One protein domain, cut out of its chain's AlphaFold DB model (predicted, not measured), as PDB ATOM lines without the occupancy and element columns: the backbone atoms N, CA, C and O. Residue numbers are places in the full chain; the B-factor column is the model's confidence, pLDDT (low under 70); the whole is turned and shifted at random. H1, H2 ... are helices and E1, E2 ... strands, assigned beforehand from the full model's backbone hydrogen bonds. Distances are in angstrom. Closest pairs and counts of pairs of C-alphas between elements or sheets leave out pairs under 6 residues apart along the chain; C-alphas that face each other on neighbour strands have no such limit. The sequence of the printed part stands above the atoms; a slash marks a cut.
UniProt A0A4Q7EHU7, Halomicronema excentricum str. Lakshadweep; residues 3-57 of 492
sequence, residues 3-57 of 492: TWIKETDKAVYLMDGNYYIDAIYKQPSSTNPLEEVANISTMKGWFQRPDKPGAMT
ATOM      1  N   THR A   3     129.965 184.772 110.283       92.81
ATOM      2  CA  THR A   3     130.355 183.786 109.261       92.81
ATOM      3  C   THR A   3     130.879 184.489 108.000       92.81
ATOM      4  O   THR A   3     130.730 185.704 107.824       92.81
ATOM      5  N   TRP A   4     131.530 183.747 107.108       95.12
ATOM      6  CA  TRP A   4     131.998 184.248 105.809       95.12
ATOM      7  C   TRP A   4     132.004 183.118 104.775       95.12
ATOM      8  O   TRP A   4     131.904 181.953 105.140       95.12
ATOM      9  N   ILE A   5     132.067 183.437 103.485       95.62
ATOM     10  CA  ILE A   5     132.057 182.436 102.409       95.62
ATOM     11  C   ILE A   5     133.478 182.236 101.881       95.62
ATOM     12  O   ILE A   5     134.166 183.210 101.585       95.62
ATOM     13  N   LYS A   6     133.914 180.989 101.705       94.12
ATOM     14  CA  LYS A   6     135.155 180.669 100.992       94.12
ATOM     15  C   LYS A   6     134.838 179.836  99.765       94.12
ATOM     16  O   LYS A   6     134.275 178.759  99.894       94.12
ATOM     17  N   GLU A   7     135.216 180.311  98.595       93.06
ATOM     18  CA  GLU A   7     135.172 179.535  97.364       93.06
ATOM     19  C   GLU A   7     136.576 179.020  97.027       93.06
ATOM     20  O   GLU A   7     137.570 179.737  97.190       93.06
ATOM     21  N   THR A   8     136.644 177.744  96.656       92.06
ATOM     22  CA  THR A   8     137.857 177.012  96.267       92.06
ATOM     23  C   THR A   8     137.600 176.242  94.983       92.06
ATOM     24  O   THR A   8     136.466 176.166  94.515       92.06
ATOM     25  N   ASP A   9     138.626 175.583  94.450       86.31
ATOM     26  CA  ASP A   9     138.518 174.732  93.264       86.31
ATOM     27  C   ASP A   9     137.504 173.583  93.405       86.31
ATOM     28  O   ASP A   9     137.044 173.078  92.395       86.31
ATOM     29  N   LYS A  10     137.097 173.170  94.614       87.94
ATOM     30  CA  LYS A  10     136.154 172.044  94.781       87.94
ATOM     31  C   LYS A  10     134.762 172.445  95.244       87.94
ATOM     32  O   LYS A  10     133.792 171.741  94.944       87.94
ATOM     33  N   ALA A  11     134.633 173.524  96.011       92.62
ATOM     34  CA  ALA A  11     133.359 173.878  96.624       92.62
ATOM     35  C   ALA A  11     133.269 175.354  97.025       92.62
ATOM     36  O   ALA A  11     134.245 176.102  97.038       92.62
ATOM     37  N   VAL A  12     132.056 175.754  97.395       93.94
ATOM     38  CA  VAL A  12     131.790 176.984  98.135       93.94
ATOM     39  C   VAL A  12     131.429 176.614  99.570       93.94
ATOM     40  O   VAL A  12     130.484 175.865  99.787       93.94
ATOM     41  N   TYR A  13     132.158 177.136 100.548       94.50
ATOM     42  CA  TYR A  13     132.023 176.832 101.972       94.50
ATOM     43  C   TYR A  13     131.427 178.006 102.743       94.50
ATOM     44  O   TYR A  13     131.821 179.155 102.525       94.50
ATOM     45  N   LEU A  14     130.549 177.718 103.702       95.69
ATOM     46  CA  LEU A  14     130.202 178.645 104.776       95.69
ATOM     47  C   LEU A  14     131.164 178.421 105.941       95.69
ATOM     48  O   LEU A  14     131.178 177.351 106.546       95.69
ATOM     49  N   MET A  15     131.957 179.434 106.256       94.75
ATOM     50  CA  MET A  15     133.039 179.382 107.228       94.75
ATOM     51  C   MET A  15     132.627 179.983 108.574       94.75
ATOM     52  O   MET A  15     131.997 181.043 108.631       94.75
ATOM     53  N   ASP A  16     133.069 179.338 109.653       91.00
ATOM     54  CA  ASP A  16     133.045 179.844 111.024       91.00
ATOM     55  C   ASP A  16     134.442 179.672 111.647       91.00
ATOM     56  O   ASP A  16     134.927 178.560 111.881       91.00
ATOM     57  N   GLY A  17     135.139 180.791 111.847       89.00
ATOM     58  CA  GLY A  17     136.568 180.781 112.151       89.00
ATOM     59  C   GLY A  17     137.379 180.150 111.012       89.00
ATOM     60  O   GLY A  17     137.277 180.585 109.864       89.00
ATOM     61  N   ASN A  18     138.181 179.133 111.344       89.00
ATOM     62  CA  ASN A  18     139.050 178.414 110.402       89.00
ATOM     63  C   ASN A  18     138.411 177.147 109.806       89.00
ATOM     64  O   ASN A  18     139.070 176.449 109.038       89.00
ATOM     65  N   TYR A  19     137.156 176.851 110.147       92.44
ATOM     66  CA  TYR A  19     136.470 175.622 109.750       92.44
ATOM     67  C   TYR A  19     135.211 175.923 108.937       92.44
ATOM     68  O   TYR A  19     134.618 176.992 109.095       92.44
ATOM     69  N   TYR A  20     134.774 174.983 108.095       93.44
ATOM     70  CA  TYR A  20     133.480 175.101 107.422       93.44
ATOM     71  C   TYR A  20     132.357 174.451 108.234       93.44
ATOM     72  O   TYR A  20     132.548 173.430 108.889       93.44
ATOM     73  N   ILE A  21     131.168 175.041 108.171       91.75
ATOM     74  CA  ILE A  21     129.941 174.528 108.799       91.75
ATOM     75  C   ILE A  21     128.900 174.076 107.770       91.75
ATOM     76  O   ILE A  21     127.953 173.386 108.129       91.75
ATOM     77  N   ASP A  22     129.069 174.456 106.502       92.75
ATOM     78  CA  ASP A  22     128.277 173.970 105.369       92.75
ATOM     79  C   ASP A  22     129.091 174.094 104.066       92.75
ATOM     80  O   ASP A  22     130.017 174.911 103.998       92.75
ATOM     81  N   ALA A  23     128.776 173.295 103.045       94.12
ATOM     82  CA  ALA A  23     129.512 173.253 101.780       94.12
ATOM     83  C   ALA A  23     128.605 172.965 100.571       94.12
ATOM     84  O   ALA A  23     127.721 172.111 100.612       94.12
ATOM     85  N   ILE A  24     128.877 173.642  99.457       93.12
ATOM     86  CA  ILE A  24     128.224 173.462  98.159       93.12
ATOM     87  C   ILE A  24     129.292 173.009  97.173       93.12
ATOM     88  O   ILE A  24     130.086 173.814  96.689       93.12
ATOM     89  N   TYR A  25     129.313 171.712  96.883       91.88
ATOM     90  CA  TYR A  25     130.284 171.141  95.960       91.88
ATOM     91  C   TYR A  25     129.987 171.535  94.520       91.88
ATOM     92  O   TYR A  25     128.835 171.531  94.073       91.88
ATOM     93  N   LYS A  26     131.054 171.855  93.798       90.94
ATOM     94  CA  LYS A  26     130.998 172.141  92.375       90.94
ATOM     95  C   LYS A  26     130.952 170.849  91.569       90.94
ATOM     96  O   LYS A  26     131.390 169.794  92.026       90.94
ATOM     97  N   GLN A  27     130.396 170.935  90.371       87.94
ATOM     98  CA  GLN A  27     130.353 169.854  89.391       87.94
ATOM     99  C   GLN A  27     130.790 170.397  88.027       87.94
ATOM    100  O   GLN A  27     130.512 171.561  87.746       87.94
ATOM    101  N   PRO A  28     131.419 169.600  87.150       88.44
ATOM    102  CA  PRO A  28     131.799 170.068  85.819       88.44
ATOM    103  C   PRO A  28     130.598 170.580  85.009       88.44
ATOM    104  O   PRO A  28     129.514 169.990  85.045       88.44
ATOM    105  N   SER A  29     130.788 171.661  84.250       89.38
ATOM    106  CA  SER A  29     129.784 172.151  83.298       89.38
ATOM    107  C   SER A  29     129.612 171.159  82.145       89.38
ATOM    108  O   SER A  29     130.577 170.654  81.575       89.38
ATOM    109  N   SER A  30     128.364 170.904  81.748       85.38
ATOM    110  CA  SER A  30     128.043 170.012  80.624       85.38
ATOM    111  C   SER A  30     128.351 170.617  79.249       85.38
ATOM    112  O   SER A  30     128.250 169.921  78.241       85.38
ATOM    113  N   THR A  31     128.701 171.906  79.195       88.25
ATOM    114  CA  THR A  31     128.872 172.671  77.946       88.25
ATOM    115  C   THR A  31     130.265 173.274  77.783       88.25
ATOM    116  O   THR A  31     130.664 173.560  76.655       88.25
ATOM    117  N   ASN A  32     131.034 173.411  78.869       90.00
ATOM    118  CA  ASN A  32     132.406 173.903  78.836       90.00
ATOM    119  C   ASN A  32     133.283 173.102  79.819       90.00
ATOM    120  O   ASN A  32     133.081 173.201  81.027       90.00
ATOM    121  N   PRO A  33     134.281 172.337  79.343       82.50
ATOM    122  CA  PRO A  33     135.124 171.508  80.206       82.50
ATOM    123  C   PRO A  33     136.068 172.309  81.119       82.50
ATOM    124  O   PRO A  33     136.708 171.717  81.982       82.50
ATOM    125  N   LEU A  34     136.180 173.630  80.927       84.25
ATOM    126  CA  LEU A  34     136.941 174.535  81.796       84.25
ATOM    127  C   LEU A  34     136.070 175.212  82.867       84.25
ATOM    128  O   LEU A  34     136.582 176.013  83.645       84.25
ATOM    129  N   GLU A  35     134.766 174.934  82.891       85.62
ATOM    130  CA  GLU A  35     133.825 175.519  83.845       85.62
ATOM    131  C   GLU A  35     133.332 174.496  84.860       85.62
ATOM    132  O   GLU A  35     133.132 173.314  84.569       85.62
ATOM    133  N   GLU A  36     133.014 175.010  86.040       88.19
ATOM    134  CA  GLU A  36     132.343 174.271  87.091       88.19
ATOM    135  C   GLU A  36     131.079 175.010  87.535       88.19
ATOM    136  O   GLU A  36     131.010 176.240  87.542       88.19
ATOM    137  N   VAL A  37     130.063 174.247  87.921       87.56
ATOM    138  CA  VAL A  37     128.738 174.718  88.309       87.56
ATOM    139  C   VAL A  37     128.474 174.320  89.758       87.56
ATOM    140  O   VAL A  37     128.603 173.154  90.128       87.56
ATOM    141  N   ALA A  38     128.052 175.283  90.578       89.25
ATOM    142  CA  ALA A  38     127.583 175.055  91.944       89.25
ATOM    143  C   ALA A  38     126.088 175.379  92.055       89.25
ATOM    144  O   ALA A  38     125.628 176.420  91.578       89.25
ATOM    145  N   ASN A  39     125.313 174.520  92.722       86.69
ATOM    146  CA  ASN A  39     123.910 174.812  93.014       86.69
ATOM    147  C   ASN A  39     123.803 175.734  94.235       86.69
ATOM    148  O   ASN A  39     123.749 175.282  95.376       86.69
ATOM    149  N   ILE A  40     123.726 177.037  93.980       86.25
ATOM    150  CA  ILE A  40     123.718 178.067  95.027       86.25
ATOM    151  C   ILE A  40     122.368 178.242  95.741       86.25
ATOM    152  O   ILE A  40     122.236 179.124  96.587       86.25
ATOM    153  N   SER A  41     121.347 177.433  95.433       80.56
ATOM    154  CA  SER A  41     120.023 177.565  96.065       80.56
ATOM    155  C   SER A  41     120.066 177.422  97.594       80.56
ATOM    156  O   SER A  41     119.303 178.086  98.299       80.56
ATOM    157  N   THR A  42     121.008 176.632  98.117       77.00
ATOM    158  CA  THR A  42     121.250 176.439  99.555       77.00
ATOM    159  C   THR A  42     121.803 177.693 100.245       77.00
ATOM    160  O   THR A  42     121.523 177.904 101.427       77.00
ATOM    161  N   MET A  43     122.464 178.605  99.515       88.94
ATOM    162  CA  MET A  43     122.980 179.867 100.074       88.94
ATOM    163  C   MET A  43     121.872 180.774 100.610       88.94
ATOM    164  O   MET A  43     122.118 181.596 101.495       88.94
ATOM    165  N   LYS A  44     120.630 180.616 100.130       87.94
ATOM    166  CA  LYS A  44     119.471 181.319 100.697       87.94
ATOM    167  C   LYS A  44     119.375 181.092 102.208       87.94
ATOM    168  O   LYS A  44     119.116 182.044 102.941       87.94
ATOM    169  N   GLY A  45     119.626 179.862 102.665       84.69
ATOM    170  CA  GLY A  45     119.660 179.531 104.087       84.69
ATOM    171  C   GLY A  45     120.788 180.257 104.818       84.69
ATOM    172  O   GLY A  45     120.569 180.778 105.906       84.69
ATOM    173  N   TRP A  46     121.966 180.381 104.197       92.88
ATOM    174  CA  TRP A  46     123.125 181.061 104.787       92.88
ATOM    175  C   TRP A  46     122.857 182.546 105.036       92.88
ATOM    176  O   TRP A  46     123.140 183.054 106.120       92.88
ATOM    177  N   PHE A  47     122.249 183.240 104.072       92.31
ATOM    178  CA  PHE A  47     121.963 184.675 104.181       92.31
ATOM    179  C   PHE A  47     120.791 185.018 105.113       92.31
ATOM    180  O   PHE A  47     120.640 186.177 105.503       92.31
ATOM    181  N   GLN A  48     119.975 184.029 105.485       87.81
ATOM    182  CA  GLN A  48     118.888 184.181 106.456       87.81
ATOM    183  C   GLN A  48     119.342 183.984 107.911       87.81
ATOM    184  O   GLN A  48     118.563 184.249 108.828       87.81
ATOM    185  N   ARG A  49     120.582 183.536 108.146       87.75
ATOM    186  CA  ARG A  49     121.103 183.310 109.498       87.75
ATOM    187  C   ARG A  49     121.276 184.624 110.282       87.75
ATOM    188  O   ARG A  49     121.596 185.654 109.685       87.75
ATOM    189  N   PRO A  50     121.161 184.600 111.625       84.12
ATOM    190  CA  PRO A  50     121.462 185.761 112.469       84.12
ATOM    191  C   PRO A  50     122.905 186.272 112.318       84.12
ATOM    192  O   PRO A  50     123.153 187.470 112.417       84.12
ATOM    193  N   ASP A  51     123.844 185.365 112.044       87.94
ATOM    194  CA  ASP A  51     125.279 185.598 111.851       87.94
ATOM    195  C   ASP A  51     125.693 185.533 110.369       87.94
ATOM    196  O   ASP A  51     126.839 185.177 110.076       87.94
ATOM    197  N   LYS A  52     124.753 185.830 109.454       90.88
ATOM    198  CA  LYS A  52     124.894 185.726 107.991       90.88
ATOM    199  C   LYS A  52     126.266 186.170 107.468       90.88
ATOM    200  O   LYS A  52     126.831 187.141 107.986       90.88
ATOM    201  N   PRO A  53     126.771 185.526 106.403       91.06
ATOM    202  CA  PRO A  53     128.110 185.800 105.931       91.06
ATOM    203  C   PRO A  53     128.256 187.242 105.447       91.06
ATOM    204  O   PRO A  53     127.462 187.718 104.635       91.06
ATOM    205  N   GLY A  54     129.267 187.939 105.971       88.44
ATOM    206  CA  GLY A  54     129.529 189.352 105.660       88.44
ATOM    207  C   GLY A  54     130.594 189.581 104.584       88.44
ATOM    208  O   GLY A  54     130.735 190.696 104.092       88.44
ATOM    209  N   ALA A  55     131.348 188.540 104.228       89.81
ATOM    210  CA  ALA A  55     132.438 188.598 103.262       89.81
ATOM    211  C   ALA A  55     132.561 187.274 102.500       89.81
ATOM    212  O   ALA A  55     132.128 186.229 102.991       89.81
ATOM    213  N   MET A  56     133.180 187.326 101.319       93.38
ATOM    214  CA  MET A  56     133.503 186.160 100.502       93.38
ATOM    215  C   MET A  56     134.963 186.220 100.049       93.38
ATOM    216  O   MET A  56     135.417 187.254  99.567       93.38
ATOM    217  N   THR A  57     135.682 185.109 100.189       90.12
ATOM    218  CA  THR A  57     137.013 184.898  99.603       90.12
ATOM    219  C   THR A  57     136.883 183.948  98.421       90.12
ATOM    220  O   THR A  57     136.172 182.952  98.527       90.12
TER     221      THR A  57
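What this domain is: This is residues 3 to 57 of the 492 residues of a protein of Halomicronema excentricum str. Lakshadweep (UniProt A0A4Q7EHU7). A sheet of four strands, curled like part of a barrel, has one short helix, H1, over E2 and E3, while residues 56 to 57 come back beside E1. The loop between E3 and E4 makes one end of the elongated outline, 38 by 21 by 15 A. The printed part has 55 residues, with E1, E2, E3, E4 and H1 in chain order; the sheet runs E1, E2, E3, E4, antiparallel throughout, and the class is mixed. The whole is only just compact, close to loose, with a radius of gyration of the C-alphas of 12.0 A.

Where its parts are: The longest strand, E3, holds residues 19 to 28, spans 25.0 A and bends by 75 degrees at residue 22. E2 is residues 11 to 16, 15.6 A. E1, residues 4 to 8, spans 13.3 A from C-alpha 4 at (131.998, 184.248, 105.809). E4 is residues 36 to 38, 6.8 A. H1, residues 40 to 47, spans 11.4 A and ends with C-alpha 47 at (121.963, 184.675, 104.181).

How they stand to each other: The strands form a meander, each the antiparallel neighbour of the one before, in a strongly twisted sheet. In the hairpin E2 and E3, N 14 and O 22 are 2.9 A apart, within hydrogen-bond range. In the hairpin E1 and E2, N 6 and O 13 are within range at 2.9 A. Pairing is staggered: E3 pairs with E2 over residues 19 to 25 and with E4 over 26 to 28, where N 37 and O 27 are within range at 2.7 A. Residues 5 to 6 of E1 pair, parallel, with residues 56 to 57. E1 and E4 are apart. H1 is on the sheet at a height of 9.4 A, over E2 and only just over E3, on which 3 of its C-alphas fall. It runs along the strands, at 9 degrees to E2 on the local plane. The closest C-alphas of E3 and H1, those of Ile 24 and Ile 40, are 7.2 A apart. In H1, 1 of 4 O i to N i+4 pairs is within hydrogen-bond range, and 4 of 5 O i to N i+3 pairs are.

The domain as a whole: The two C-alphas farthest apart, those of Pro 33 and Pro 50, are 37.8 A apart. The printed part has no cut, and no link is long. The mean pLDDT of the printed part is 89.7, and no printed residue is under 70.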